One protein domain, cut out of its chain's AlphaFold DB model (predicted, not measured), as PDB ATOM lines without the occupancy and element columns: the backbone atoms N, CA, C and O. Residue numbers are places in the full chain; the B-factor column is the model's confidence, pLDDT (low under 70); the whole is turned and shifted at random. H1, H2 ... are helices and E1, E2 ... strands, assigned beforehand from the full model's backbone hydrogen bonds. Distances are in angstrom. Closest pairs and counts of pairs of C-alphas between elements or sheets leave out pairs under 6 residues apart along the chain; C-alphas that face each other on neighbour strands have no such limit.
ATOM      1  N   LYS A  46     205.553 185.646 165.896       48.56
ATOM      2  CA  LYS A  46     206.929 186.144 165.803       48.56
ATOM      3  C   LYS A  46     207.869 184.954 165.583       48.56
ATOM      4  O   LYS A  46     208.142 184.207 166.524       48.56
ATOM      5  N   THR A  47     208.353 184.755 164.360       50.25
ATOM      6  CA  THR A  47     209.366 183.726 164.085       50.25
ATOM      7  C   THR A  47     210.759 184.309 164.365       50.25
ATOM      8  O   THR A  47     211.130 185.294 163.750       50.25
ATOM      9  N   GLN A  48     211.469 183.708 165.330       52.56
ATOM     10  CA  GLN A  48     212.917 183.746 165.640       52.56
ATOM     11  C   GLN A  48     213.735 185.063 165.570       52.56
ATOM     12  O   GLN A  48     213.811 185.724 164.546       52.56
ATOM     13  N   ALA A  49     214.476 185.315 166.665       52.84
ATOM     14  CA  ALA A  49     215.718 186.099 166.858       52.84
ATOM     15  C   ALA A  49     215.823 187.564 166.363       52.84
ATOM     16  O   ALA A  49     216.407 188.381 167.069       52.84
ATOM     17  N   ASP A  50     215.257 187.917 165.210       63.38
ATOM     18  CA  ASP A  50     215.454 189.196 164.502       63.38
ATOM     19  C   ASP A  50     214.237 190.145 164.608       63.38
ATOM     20  O   ASP A  50     214.266 191.305 164.205       63.38
ATOM     21  N   GLY A  51     213.125 189.674 165.185       69.88
ATOM     22  CA  GLY A  51     211.912 190.481 165.383       69.88
ATOM     23  C   GLY A  51     211.047 190.666 164.129       69.88
ATOM     24  O   GLY A  51     210.139 191.501 164.145       69.88
ATOM     25  N   SER A  52     211.296 189.891 163.071       75.38
ATOM     26  CA  SER A  52     210.439 189.808 161.886       75.38
ATOM     27  C   SER A  52     209.069 189.199 162.218       75.38
ATOM     28  O   SER A  52     208.907 188.406 163.154       75.38
ATOM     29  N   GLN A  53     208.052 189.601 161.455       79.69
ATOM     30  CA  GLN A  53     206.667 189.178 161.667       79.69
ATOM     31  C   GLN A  53     206.144 188.421 160.447       79.69
ATOM     32  O   GLN A  53     206.342 188.868 159.317       79.69
ATOM     33  N   ARG A  54     205.454 187.293 160.679       80.50
ATOM     34  CA  ARG A  54     204.715 186.598 159.618       80.50
ATOM     35  C   ARG A  54     203.455 187.376 159.258       80.50
ATOM     36  O   ARG A  54     202.712 187.824 160.137       80.50
ATOM     37  N   VAL A  55     203.244 187.566 157.963       82.00
ATOM     38  CA  VAL A  55     202.158 188.385 157.424       82.00
ATOM     39  C   VAL A  55     201.528 187.676 156.226       82.00
ATOM     40  O   VAL A  55     202.214 187.018 155.443       82.00
ATOM     41  N   GLN A  56     200.202 187.742 156.136       80.00
ATOM     42  CA  GLN A  56     199.434 187.077 155.079       80.00
ATOM     43  C   GLN A  56     199.328 187.963 153.844       80.00
ATOM     44  O   GLN A  56     199.639 187.519 152.742       80.00
ATOM     45  N   ASP A  57     198.989 189.232 154.064       78.06
ATOM     46  CA  ASP A  57     198.884 190.230 153.010       78.06
ATOM     47  C   ASP A  57     199.916 191.331 153.211       78.06
ATOM     48  O   ASP A  57     200.085 191.870 154.315       78.06
ATOM     49  N   VAL A  58     200.573 191.694 152.111       79.94
ATOM     50  CA  VAL A  58     201.464 192.846 152.049       79.94
ATOM     51  C   VAL A  58     201.047 193.752 150.907       79.94
ATOM     52  O   VAL A  58     200.881 193.334 149.760       79.94
ATOM     53  N   HIS A  59     200.913 195.033 151.227       82.38
ATOM     54  CA  HIS A  59     200.654 196.076 150.256       82.38
ATOM     55  C   HIS A  59     201.760 197.124 150.308       82.38
ATOM     56  O   HIS A  59     202.108 197.626 151.376       82.38
ATOM     57  N   HIS A  60     202.247 197.547 149.146       79.50
ATOM     58  CA  HIS A  60     202.975 198.803 149.053       79.50
ATOM     59  C   HIS A  60     202.026 199.953 149.370       79.50
ATOM     60  O   HIS A  60     200.980 200.108 148.730       79.50
ATOM     61  N   LEU A  61     202.404 200.761 150.357       82.75
ATOM     62  CA  LEU A  61     201.714 201.986 150.703       82.75
ATOM     63  C   LEU A  61     202.476 203.151 150.082       82.75
ATOM     64  O   LEU A  61     203.550 203.533 150.542       82.75
ATOM     65  N   TRP A  62     201.893 203.734 149.047       78.75
ATOM     66  CA  TRP A  62     202.379 204.976 148.478       78.75
ATOM     67  C   TRP A  62     201.619 206.143 149.075       78.75
ATOM     68  O   TRP A  62     200.396 206.085 149.228       78.75
ATOM     69  N   ARG A  63     202.351 207.205 149.401       81.62
ATOM     70  CA  ARG A  63     201.804 208.506 149.768       81.62
ATOM     71  C   ARG A  63     202.583 209.584 149.032       81.62
ATOM     72  O   ARG A  63     203.801 209.472 148.954       81.62
ATOM     73  N   SER A  64     201.915 210.641 148.581       79.00
ATOM     74  CA  SER A  64     202.555 211.768 147.877       79.00
ATOM     75  C   SER A  64     203.718 212.357 148.701       79.00
ATOM     76  O   SER A  64     204.845 212.457 148.222       79.00
ATOM     77  N   ARG A  65     203.514 212.583 150.011       82.12
ATOM     78  CA  ARG A  65     204.587 213.008 150.934       82.12
ATOM     79  C   ARG A  65     205.763 212.029 150.981       82.12
ATOM     80  O   ARG A  65     206.913 212.461 151.002       82.12
ATOM     81  N   ASP A  66     205.469 210.739 151.115       81.31
ATOM     82  CA  ASP A  66     206.503 209.718 151.275       81.31
ATOM     83  C   ASP A  66     207.306 209.579 149.981       81.31
ATOM     84  O   ASP A  66     208.528 209.521 150.040       81.31
ATOM     85  N   ASN A  67     206.641 209.675 148.829       79.75
ATOM     86  CA  ASN A  67     207.262 209.734 147.513       79.75
ATOM     87  C   ASN A  67     208.239 210.908 147.398       79.75
ATOM     88  O   ASN A  67     209.413 210.695 147.130       79.75
ATOM     89  N   ARG A  68     207.817 212.137 147.722       78.06
ATOM     90  CA  ARG A  68     208.723 213.299 147.703       78.06
ATOM     91  C   ARG A  68     209.955 213.118 148.599       78.06
ATOM     92  O   ARG A  68     211.033 213.578 148.255       78.06
ATOM     93  N   LYS A  69     209.793 212.434 149.739       79.25
ATOM     94  CA  LYS A  69     210.850 212.196 150.738       79.25
ATOM     95  C   LYS A  69     211.623 210.881 150.536       79.25
ATOM     96  O   LYS A  69     212.353 210.481 151.446       79.25
ATOM     97  N   GLY A  70     211.408 210.157 149.432       75.69
ATOM     98  CA  GLY A  70     212.020 208.844 149.179       75.69
ATOM     99  C   GLY A  70     211.747 207.799 150.267       75.69
ATOM    100  O   GLY A  70     212.601 206.969 150.578       75.69
ATOM    101  N   ARG A  71     210.576 207.869 150.907       80.50
ATOM    102  CA  ARG A  71     210.121 206.931 151.937       80.50
ATOM    103  C   ARG A  71     209.219 205.883 151.301       80.50
ATOM    104  O   ARG A  71     208.300 206.201 150.553       80.50
ATOM    105  N   HIS A  72     209.452 204.623 151.649       81.62
ATOM    106  CA  HIS A  72     208.731 203.491 151.075       81.62
ATOM    107  C   HIS A  72     208.095 202.677 152.193       81.62
ATOM    108  O   HIS A  72     208.752 201.867 152.846       81.62
ATOM    109  N   ALA A  73     206.816 202.941 152.451       82.94
ATOM    110  CA  ALA A  73     206.060 202.245 153.477       82.94
ATOM    111  C   ALA A  73     205.399 200.981 152.911       82.94
ATOM    112  O   ALA A  73     204.956 200.936 151.760       82.94
ATOM    113  N   ILE A  74     205.283 199.964 153.758       83.19
ATOM    114  CA  ILE A  74     204.478 198.771 153.502       83.19
ATOM    115  C   ILE A  74     203.354 198.707 154.533       83.19
ATOM    116  O   ILE A  74     203.551 199.023 155.707       83.19
ATOM    117  N   ALA A  75     202.162 198.336 154.084       84.06
ATOM    118  CA  ALA A  75     201.047 197.979 154.940       84.06
ATOM    119  C   ALA A  75     200.990 196.453 155.020       84.06
ATOM    120  O   ALA A  75     201.001 195.780 153.989       84.06
ATOM    121  N   VAL A  76     200.964 195.927 156.240       84.62
ATOM    122  CA  VAL A  76     201.059 194.492 156.510       84.62
ATOM    123  C   VAL A  76     199.882 194.033 157.357       84.62
ATOM    124  O   VAL A  76     199.502 194.719 158.308       84.62
ATOM    125  N   SER A  77     199.337 192.865 157.023       83.19
ATOM    126  CA  SER A  77     198.301 192.186 157.805       83.19
ATOM    127  C   SER A  77     198.930 191.003 158.550       83.19
ATOM    128  O   SER A  77     199.319 190.016 157.914       83.19
ATOM    129  N   PRO A  78     199.097 191.087 159.882       79.62
ATOM    130  CA  PRO A  78     199.786 190.056 160.646       79.62
ATOM    131  C   PRO A  78     198.980 188.757 160.701       79.62
ATOM    132  O   PRO A  78     197.788 188.779 160.989       79.62
ATOM    133  N   SER A  79     199.641 187.623 160.463       78.44
ATOM    134  CA  SER A  79     199.013 186.296 160.500       78.44
ATOM    135  C   SER A  79     200.037 185.224 160.865       78.44
ATOM    136  O   SER A  79     201.170 185.252 160.387       78.44
ATOM    137  N   ALA A  80     199.652 184.268 161.714       69.25
ATOM    138  CA  ALA A  80     200.529 183.162 162.114       69.25
ATOM    139  C   ALA A  80     200.868 182.223 160.935       69.25
ATOM    140  O   ALA A  80     201.968 181.673 160.877       69.25
ATOM    141  N   GLU A  81     199.960 182.119 159.964       71.31
ATOM    142  CA  GLU A  81     200.086 181.302 158.748       71.31
ATOM    143  C   GLU A  81     200.551 182.120 157.531       71.31
ATOM    144  O   GLU A  81     200.477 181.671 156.391       71.31
ATOM    145  N   GLY A  82     201.032 183.346 157.757       74.00
ATOM    146  CA  GLY A  82     201.493 184.225 156.690       74.00
ATOM    147  C   GLY A  82     202.666 183.646 155.892       74.00
ATOM    148  O   GLY A  82     203.632 183.150 156.475       74.00
ATOM    149  N   GLN A  83     202.590 183.757 154.562       74.94
ATOM    150  CA  GLN A  83     203.629 183.322 153.616       74.94
ATOM    151  C   GLN A  83     204.781 184.333 153.487       74.94
ATOM    152  O   GLN A  83     205.854 183.998 152.981       74.94
ATOM    153  N   PHE A  84     204.576 185.564 153.963       76.62
ATOM    154  CA  PHE A  84     205.573 186.626 153.925       76.62
ATOM    155  C   PHE A  84     206.178 186.880 155.308       76.62
ATOM    156  O   PHE A  84     205.499 186.818 156.337       76.62
ATOM    157  N   LEU A  85     207.455 187.251 155.322       80.81
ATOM    158  CA  LEU A  85     208.171 187.781 156.476       80.81
ATOM    159  C   LEU A  85     208.414 189.276 156.268       80.81
ATOM    160  O   LEU A  85     209.221 189.684 155.427       80.81
ATOM    161  N   ALA A  86     207.712 190.090 157.054       81.81
ATOM    162  CA  ALA A  86     207.875 191.536 157.059       81.81
ATOM    163  C   ALA A  86     209.039 191.972 157.972       81.81
ATOM    164  O   ALA A  86     209.288 191.332 159.004       81.81
ATOM    165  N   PRO A  87     209.730 193.079 157.629       80.00
ATOM    166  CA  PRO A  87     210.733 193.685 158.496       80.00
ATOM    167  C   PRO A  87     210.134 194.100 159.851       80.00
ATOM    168  O   PRO A  87     208.928 194.358 159.945       80.00
ATOM    169  N   PRO A  88     210.965 194.181 160.908       79.94
ATOM    170  CA  PRO A  88     210.508 194.562 162.235       79.94
ATOM    171  C   PRO A  88     209.878 195.954 162.225       79.94
ATOM    172  O   PRO A  88     210.293 196.856 161.491       79.94
ATOM    173  N   SER A  89     208.882 196.140 163.089       78.50
ATOM    174  CA  SER A  89     208.185 197.415 163.178       78.50
ATOM    175  C   SER A  89     209.107 198.536 163.667       78.50
ATOM    176  O   SER A  89     209.739 198.449 164.726       78.50
ATOM    177  N   THR A  90     209.123 199.635 162.917       78.56
ATOM    178  CA  THR A  90     209.910 200.836 163.224       78.56
ATOM    179  C   THR A  90     209.275 201.718 164.301       78.56
ATOM    180  O   THR A  90     209.899 202.675 164.746       78.56
ATOM    181  N   ASN A  91     208.064 201.393 164.771       79.88
ATOM    182  CA  ASN A  91     207.350 202.136 165.818       79.88
ATOM    183  C   ASN A  91     207.718 201.720 167.258       79.88
ATOM    184  O   ASN A  91     206.985 202.023 168.196       79.88
ATOM    185  N   THR A  92     208.827 201.007 167.443       83.94
ATOM    186  CA  THR A  92     209.297 200.568 168.762       83.94
ATOM    187  C   THR A  92     210.317 201.554 169.344       83.94
ATOM    188  O   THR A  92     210.970 202.301 168.614       83.94
ATOM    189  N   LEU A  93     210.475 201.569 170.674       86.75
ATOM    190  CA  LEU A  93     211.321 202.551 171.376       86.75
ATOM    191  C   LEU A  93     212.769 202.579 170.867       86.75
ATOM    192  O   LEU A  93     213.339 203.651 170.693       86.75
ATOM    193  N   ARG A  94     213.363 201.412 170.596       88.81
ATOM    194  CA  ARG A  94     214.764 201.311 170.159       88.81
ATOM    195  C   ARG A  94     214.999 201.976 168.786       88.81
ATOM    196  O   ARG A  94     215.869 202.841 168.719       88.81
ATOM    197  N   PRO A  95     214.244 201.661 167.715       86.31
ATOM    198  CA  PRO A  95     214.286 202.408 166.455       86.31
ATOM    199  C   PRO A  95     213.990 203.903 166.590       86.31
ATOM    200  O   PRO A  95     214.629 204.702 165.905       86.31
ATOM    201  N   ILE A  96     213.061 204.297 167.469       88.75
ATOM    202  CA  ILE A  96     212.748 205.713 167.714       88.75
ATOM    203  C   ILE A  96     213.969 206.426 168.298       88.75
ATOM    204  O   ILE A  96     214.430 207.409 167.722       88.75
ATOM    205  N   LEU A  97     214.547 205.899 169.381       91.62
ATOM    206  CA  LEU A  97     215.748 206.453 170.014       91.62
ATOM    207  C   LEU A  97     216.940 206.472 169.057       91.62
ATOM    208  O   LEU A  97     217.650 207.468 168.980       91.62
ATOM    209  N   HIS A  98     217.126 205.411 168.273       89.38
ATOM    210  CA  HIS A  98     218.153 205.370 167.236       89.38
ATOM    211  C   HIS A  98     217.938 206.458 166.170       89.38
ATOM    212  O   HIS A  98     218.890 207.091 165.722       89.38
ATOM    213  N   THR A  99     216.689 206.707 165.773       85.94
ATOM    214  CA  THR A  99     216.358 207.769 164.814       85.94
ATOM    215  C   THR A  99     216.619 209.152 165.408       85.94
ATOM    216  O   THR A  99     217.215 209.980 164.730       85.94
ATOM    217  N   LEU A 100     216.245 209.390 166.669       88.56
ATOM    218  CA  LEU A 100     216.537 210.640 167.381       88.56
ATOM    219  C   LEU A 100     218.044 210.871 167.525       88.56
ATOM    220  O   LEU A 100     218.538 211.954 167.225       88.56
ATOM    221  N   TRP A 101     218.793 209.836 167.903       93.25
ATOM    222  CA  TRP A 101     220.251 209.896 167.959       93.25
ATOM    223  C   TRP A 101     220.851 210.245 166.599       93.25
ATOM    224  O   TRP A 101     221.732 211.094 166.493       93.25
ATOM    225  N   ARG A 102     220.332 209.639 165.530       87.06
ATOM    226  CA  ARG A 102     220.765 209.941 164.170       87.06
ATOM    227  C   ARG A 102     220.404 211.370 163.750       87.06
ATOM    228  O   ARG A 102     221.202 211.985 163.057       87.06
ATOM    229  N   MET A 103     219.266 211.917 164.187       84.38
ATOM    230  CA  MET A 103     218.937 213.336 163.977       84.38
ATOM    231  C   MET A 103     219.952 214.270 164.652       84.38
ATOM    232  O   MET A 103     220.213 215.346 164.128       84.38
ATOM    233  N   LEU A 104     220.543 213.853 165.779       86.50
ATOM    234  CA  LEU A 104     221.565 214.627 166.485       86.50
ATOM    235  C   LEU A 104     222.978 214.449 165.909       86.50
ATOM    236  O   LEU A 104     223.793 215.348 166.035       86.50
ATOM    237  N   THR A 105     223.293 213.297 165.315       90.12
ATOM    238  CA  THR A 105     224.684 212.927 164.973       90.12
ATOM    239  C   THR A 105     225.001 212.888 163.488       90.12
ATOM    240  O   THR A 105     226.172 212.850 163.115       90.12
ATOM    241  N   TYR A 106     223.990 212.871 162.625       88.00
ATOM    242  CA  TYR A 106     224.181 212.726 161.192       88.00
ATOM    243  C   TYR A 106     223.570 213.900 160.434       88.00
ATOM    244  O   TYR A 106     222.354 214.087 160.422       88.00
ATOM    245  N   TYR A 107     224.434 214.639 159.740       89.44
ATOM    246  CA  TYR A 107     224.085 215.856 159.014       89.44
ATOM    247  C   TYR A 107     224.300 215.662 157.507       89.44
ATOM    248  O   TYR A 107     225.400 215.907 157.003       89.44
ATOM    249  N   GLN A 182     206.608 206.818 140.871       54.56
ATOM    250  CA  GLN A 182     206.010 205.884 141.808       54.56
ATOM    251  C   GLN A 182     206.924 204.660 142.087       54.56
ATOM    252  O   GLN A 182     206.822 203.644 141.402       54.56
ATOM    253  N   CYS A 183     207.829 204.766 143.071       56.56
ATOM    254  CA  CYS A 183     208.772 203.715 143.483       56.56
ATOM    255  C   CYS A 183     208.045 202.566 144.199       56.56
ATOM    256  O   CYS A 183     208.310 202.261 145.363       56.56
ATOM    257  N   PHE A 184     207.066 201.955 143.538       55.88
ATOM    258  CA  PHE A 184     206.412 200.752 144.032       55.88
ATOM    259  C   PHE A 184     207.339 199.576 143.757       55.88
ATOM    260  O   PHE A 184     207.775 199.384 142.626       55.88
ATOM    261  N   GLY A 185     207.646 198.793 144.785       53.28
ATOM    262  CA  GLY A 185     208.473 197.595 144.645       53.28
ATOM    263  C   GLY A 185     209.978 197.850 144.613       53.28
ATOM    264  O   GLY A 185     210.707 197.083 145.215       53.28
ATOM    265  N   TRP A 186     210.471 198.942 144.019       56.19
ATOM    266  CA  TRP A 186     211.926 199.121 143.849       56.19
ATOM    267  C   TRP A 186     212.698 199.322 145.154       56.19
ATOM    268  O   TRP A 186     213.883 199.060 145.198       56.19
ATOM    269  N   ALA A 187     212.055 199.738 146.241       59.25
ATOM    270  CA  ALA A 187     212.732 199.899 147.527       59.25
ATOM    271  C   ALA A 187     212.779 198.623 148.378       59.25
ATOM    272  O   ALA A 187     213.239 198.685 149.517       59.25
ATOM    273  N   PHE A 188     212.275 197.493 147.872       65.00
ATOM    274  CA  PHE A 188     212.313 196.220 148.579       65.00
ATOM    275  C   PHE A 188     212.830 195.103 147.672       65.00
ATOM    276  O   PHE A 188     212.588 195.094 146.472       65.00
ATOM    277  N   GLU A 189     213.559 194.170 148.266       70.12
ATOM    278  CA  GLU A 189     213.998 192.928 147.645       70.12
ATOM    279  C   GLU A 189     213.201 191.769 148.250       70.12
ATOM    280  O   GLU A 189     213.005 191.705 149.470       70.12
ATOM    281  N   GLU A 190     212.723 190.873 147.391       69.62
ATOM    282  CA  GLU A 190     212.023 189.651 147.776       69.62
ATOM    283  C   GLU A 190     213.006 188.485 147.724       69.62
ATOM    284  O   GLU A 190     213.563 188.170 146.677       69.62
ATOM    285  N   THR A 191     213.226 187.842 148.870       68.00
ATOM    286  CA  THR A 191     214.133 186.691 148.981       68.00
ATOM    287  C   THR A 191     213.363 185.478 149.485       68.00
ATOM    288  O   THR A 191     212.668 185.566 150.496       68.00
ATOM    289  N   LEU A 192     213.461 184.348 148.780       74.25
ATOM    290  CA  LEU A 192     212.842 183.095 149.209       74.25
ATOM    291  C   LEU A 192     213.733 182.424 150.260       74.25
ATOM    292  O   LEU A 192     214.869 182.039 149.979       74.25
ATOM    293  N   GLU A 193     213.235 182.296 151.483       71.00
ATOM    294  CA  GLU A 193     213.911 181.559 152.544       71.00
ATOM    295  C   GLU A 193     213.810 180.043 152.310       71.00
ATOM    296  O   GLU A 193     212.881 179.531 151.685       71.00
ATOM    297  N   ARG A 194     214.758 179.284 152.875       63.56
ATOM    298  CA  ARG A 194     214.832 177.813 152.748       63.56
ATOM    299  C   ARG A 194     213.587 177.077 153.274       63.56
ATOM    300  O   ARG A 194     213.381 175.915 152.957       63.56
ATOM    301  N   ASN A 195     212.780 177.751 154.089       65.38
ATOM    302  CA  ASN A 195     211.513 177.281 154.652       65.38
ATOM    303  C   ASN A 195     210.293 177.596 153.753       65.38
ATOM    304  O   ASN A 195     209.165 177.370 154.182       65.38
ATOM    305  N   GLY A 196     210.505 178.144 152.549       68.56
ATOM    306  CA  GLY A 196     209.449 178.520 151.607       68.56
ATOM    307  C   GLY A 196     208.793 179.881 151.874       68.56
ATOM    308  O   GLY A 196     207.846 180.228 151.174       68.56
ATOM    309  N   LEU A 197     209.267 180.659 152.856       71.38
ATOM    310  CA  LEU A 197     208.734 181.994 153.160       71.38
ATOM    311  C   LEU A 197     209.407 183.080 152.318       71.38
ATOM    312  O   LEU A 197     210.617 183.062 152.113       71.38
ATOM    313  N   LEU A 198     208.637 184.081 151.898       74.69
ATOM    314  CA  LEU A 198     209.163 185.249 151.190       74.69
ATOM    315  C   LEU A 198     209.519 186.350 152.172       74.69
ATOM    316  O   LEU A 198     208.651 186.930 152.825       74.69
ATOM    317  N   ARG A 199     210.801 186.678 152.263       79.12
ATOM    318  CA  ARG A 199     211.289 187.755 153.111       79.12
ATOM    319  C   ARG A 199     211.441 189.040 152.317       79.12
ATOM    320  O   ARG A 199     212.219 189.103 151.367       79.12
ATOM    321  N   LEU A 200     210.749 190.075 152.787       76.12
ATOM    322  CA  LEU A 200     210.864 191.435 152.275       76.12
ATOM    323  C   LEU A 200     212.015 192.150 152.982       76.12
ATOM    324  O   LEU A 200     211.993 192.328 154.204       76.12
ATOM    325  N   ARG A 201     213.020 192.581 152.222       73.69
ATOM    326  CA  ARG A 201     214.146 193.376 152.729       73.69
ATOM    327  C   ARG A 201     214.143 194.769 152.119       73.69
ATOM    328  O   ARG A 201     213.856 194.886 150.938       73.69
ATOM    329  N   PRO A 202     214.460 195.830 152.875       72.06
ATOM    330  CA  PRO A 202     214.648 197.148 152.282       72.06
ATOM    331  C   PRO A 202     215.876 197.135 151.355       72.06
ATOM    332  O   PRO A 202     216.964 196.760 151.784       72.06
ATOM    333  N   SER A 203     215.708 197.577 150.109       68.06
ATOM    334  CA  SER A 203     216.784 197.786 149.138       68.06
ATOM    335  C   SER A 203     217.079 199.277 149.007       68.06
ATOM    336  O   SER A 203     216.254 200.065 148.540       68.06
ATOM    337  N   SER A 204     218.278 199.682 149.428       63.72
ATOM    338  CA  SER A 204     218.774 201.046 149.224       63.72
ATOM    339  C   SER A 204     219.363 201.270 147.834       63.72
ATOM    340  O   SER A 204     219.641 202.411 147.473       63.72
ATOM    341  N   GLU A 205     219.623 200.208 147.070       64.12
ATOM    342  CA  GLU A 205     220.344 200.271 145.792       64.12
ATOM    343  C   GLU A 205     219.437 200.622 144.617       64.12
ATOM    344  O   GLU A 205     219.844 201.357 143.722       64.12
ATOM    345  N   ASN A 206     218.183 200.197 144.699       65.19
ATOM    346  CA  ASN A 206     217.189 200.322 143.640       65.19
ATOM    347  C   ASN A 206     216.332 201.602 143.753       65.19
ATOM    348  O   ASN A 206     215.423 201.829 142.955       65.19
ATOM    349  N   CYS A 207     216.600 202.456 144.746       70.31
ATOM    350  CA  CYS A 207     215.904 203.725 144.939       70.31
ATOM    351  C   CYS A 207     216.626 204.870 144.205       70.31
ATOM    352  O   CYS A 207     217.786 205.167 144.494       70.31
ATOM    353  N   THR A 208     215.918 205.541 143.292       71.31
ATOM    354  CA  THR A 208     216.453 206.604 142.419       71.31
ATOM    355  C   THR A 208     216.224 208.026 142.940       71.31
ATOM    356  O   THR A 208     216.532 208.985 142.239       71.31
ATOM    357  N   HIS A 209     215.693 208.192 144.158       74.56
ATOM    358  CA  HIS A 209     215.516 209.518 144.767       74.56
ATOM    359  C   HIS A 209     216.863 210.242 144.939       74.56
ATOM    360  O   HIS A 209     217.921 209.620 144.889       74.56
ATOM    361  N   HIS A 210     216.836 211.554 145.183       74.31
ATOM    362  CA  HIS A 210     218.056 212.337 145.406       74.31
ATOM    363  C   HIS A 210     218.676 212.110 146.802       74.31
ATOM    364  O   HIS A 210     219.885 212.220 146.954       74.31
ATOM    365  N   HIS A 211     217.901 211.710 147.818       78.62
ATOM    366  CA  HIS A 211     218.396 211.499 149.196       78.62
ATOM    367  C   HIS A 211     219.613 210.556 149.347       78.62
ATOM    368  O   HIS A 211     220.498 210.823 150.165       78.62
ATOM    369  N   PRO A 212     219.709 209.432 148.604       75.38
ATOM    370  CA  PRO A 212     220.869 208.544 148.654       75.38
ATOM    371  C   PRO A 212     222.113 209.113 147.957       75.38
ATOM    372  O   PRO A 212     223.199 208.550 148.116       75.38
ATOM    373  N   ASN A 213     221.982 210.186 147.174       76.62
ATOM    374  CA  ASN A 213     223.095 210.796 146.466       76.62
ATOM    375  C   ASN A 213     223.934 211.649 147.425       76.62
ATOM    376  O   ASN A 213     223.530 212.726 147.836       76.62
ATOM    377  N   LYS A 214     225.117 211.144 147.789       80.75
ATOM    378  CA  LYS A 214     226.027 211.810 148.736       80.75
ATOM    379  C   LYS A 214     227.069 212.712 148.077       80.75
ATOM    380  O   LYS A 214     227.877 213.310 148.780       80.75
ATOM    381  N   ARG A 215     227.133 212.733 146.742       77.75
ATOM    382  CA  ARG A 215     228.233 213.379 146.003       77.75
ATOM    383  C   ARG A 215     227.925 214.814 145.599       77.75
ATOM    384  O   ARG A 215     228.854 215.575 145.359       77.75
ATOM    385  N   ASN A 216     226.656 215.182 145.511       77.38
ATOM    386  CA  ASN A 216     226.232 216.524 145.149       77.38
ATOM    387  C   ASN A 216     224.937 216.891 145.886       77.38
ATOM    388  O   ASN A 216     224.250 216.031 146.427       77.38
ATOM    389  N   LEU A 217     224.642 218.192 145.918       71.94
ATOM    390  CA  LEU A 217     223.414 218.733 146.509       71.94
ATOM    391  C   LEU A 217     222.165 218.396 145.686       71.94
ATOM    392  O   LEU A 217     221.050 218.467 146.185       71.94
ATOM    393  N   VAL A 218     222.359 218.127 144.397       71.19
ATOM    394  CA  VAL A 218     221.317 218.109 143.378       71.19
ATOM    395  C   VAL A 218     221.574 216.978 142.394       71.19
ATOM    396  O   VAL A 218     222.698 216.787 141.937       71.19
ATOM    397  N   GLY A 219     220.523 216.252 142.036       67.81
ATOM    398  CA  GLY A 219     220.576 215.161 141.070       67.81
ATOM    399  C   GLY A 219     220.191 213.810 141.645       67.81
ATOM    400  O   GLY A 219     220.457 213.485 142.804       67.81
TER     401      GLY A 219
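AT A GLANCE: This is residues 46 to 107 and 182 to 219 of the 306 residues of an uncharacterized protein of Pseudogymnoascus sp. VKM F-3808 (UniProt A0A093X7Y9). Two two-stranded ribbons, E1 with E2 and E4 with E5, are joined through the short strand E3 into one strongly twisted sheet, and the longest helix, H2, is held off it, with residues 91 to 98 and 100 to 107 sticking out free. The tiny helix H1 sits at the end of the E1 and E2 ribbon, and a tail without named elements, residues 203 to 219, reaches far out from the E5 end. The printed part has 100 residues with two named helices and five named strands, in the order E1 H1 E2 E3 H2 E4 E5; the sheet is mixed, in the order E2 E1 E3 E5 E4. The class is mixed, helices and strands, with 48 residues in named elements, under half. The whole is elongated, 45 by 30 by 25 A, and only just loose, close to compact, with a radius of gyration of the C-alphas of 15.3 A.

IN THESE COORDINATES: E1, residues 53 to 63, begins at C-alpha 53 (206.667, 189.178, 161.667), bends by 94 degrees at residue 56 and measures 23.2 A. H1, residues 64 to 68, follows at once. E2, residues 73 to 78, measures 15.5 A; E3 is residues 84 to 86. H2, residues 93 to 105, measures 18.1 A and begins at C-alpha 93 (211.321, 202.551, 171.376). After the cut come E4, residues 188 to 192, 13.2 A, and E5, residues 198 to 202, 13.1 A, ending at C-alpha 202 (214.648, 197.148, 152.282).

HOW THE PARTS SIT: E1 pairs in a staggered way, with E3 over residues 53 to 55 and with E2 over residues 55 to 61. E1 and E2 are antiparallel at 150 degrees, with N 59 and O 75 2.9 A apart. E1 and E3 are antiparallel, with N 55 and O 84 at 2.9 A. E3 and E5 are parallel at 27 degrees, with N 85 and O 198 at 2.8 A. E4 and E5 form a hairpin, antiparallel at 152 degrees, with N 189 and O 201 at 2.8 A. E2 and E4 are the edge strands. H1 and H2 are not on the sheet, and they are apart from each other. Every O i to N i+4 pair is within hydrogen-bond range in H1 and H2.

THE WHOLE: The C-alphas of Glu 81 and Asn 216, the two farthest apart, are 45.9 A from each other. Residues 108 to 181 are not printed, and C-alphas 107 and 182 are 26.9 A apart across this cut. Of the links printed whole, E3 to H2 is short and the others are tight. The mean pLDDT of the printed part is 75.5; 24 residues are under 70, among them 46 to 51 and 182 to 188.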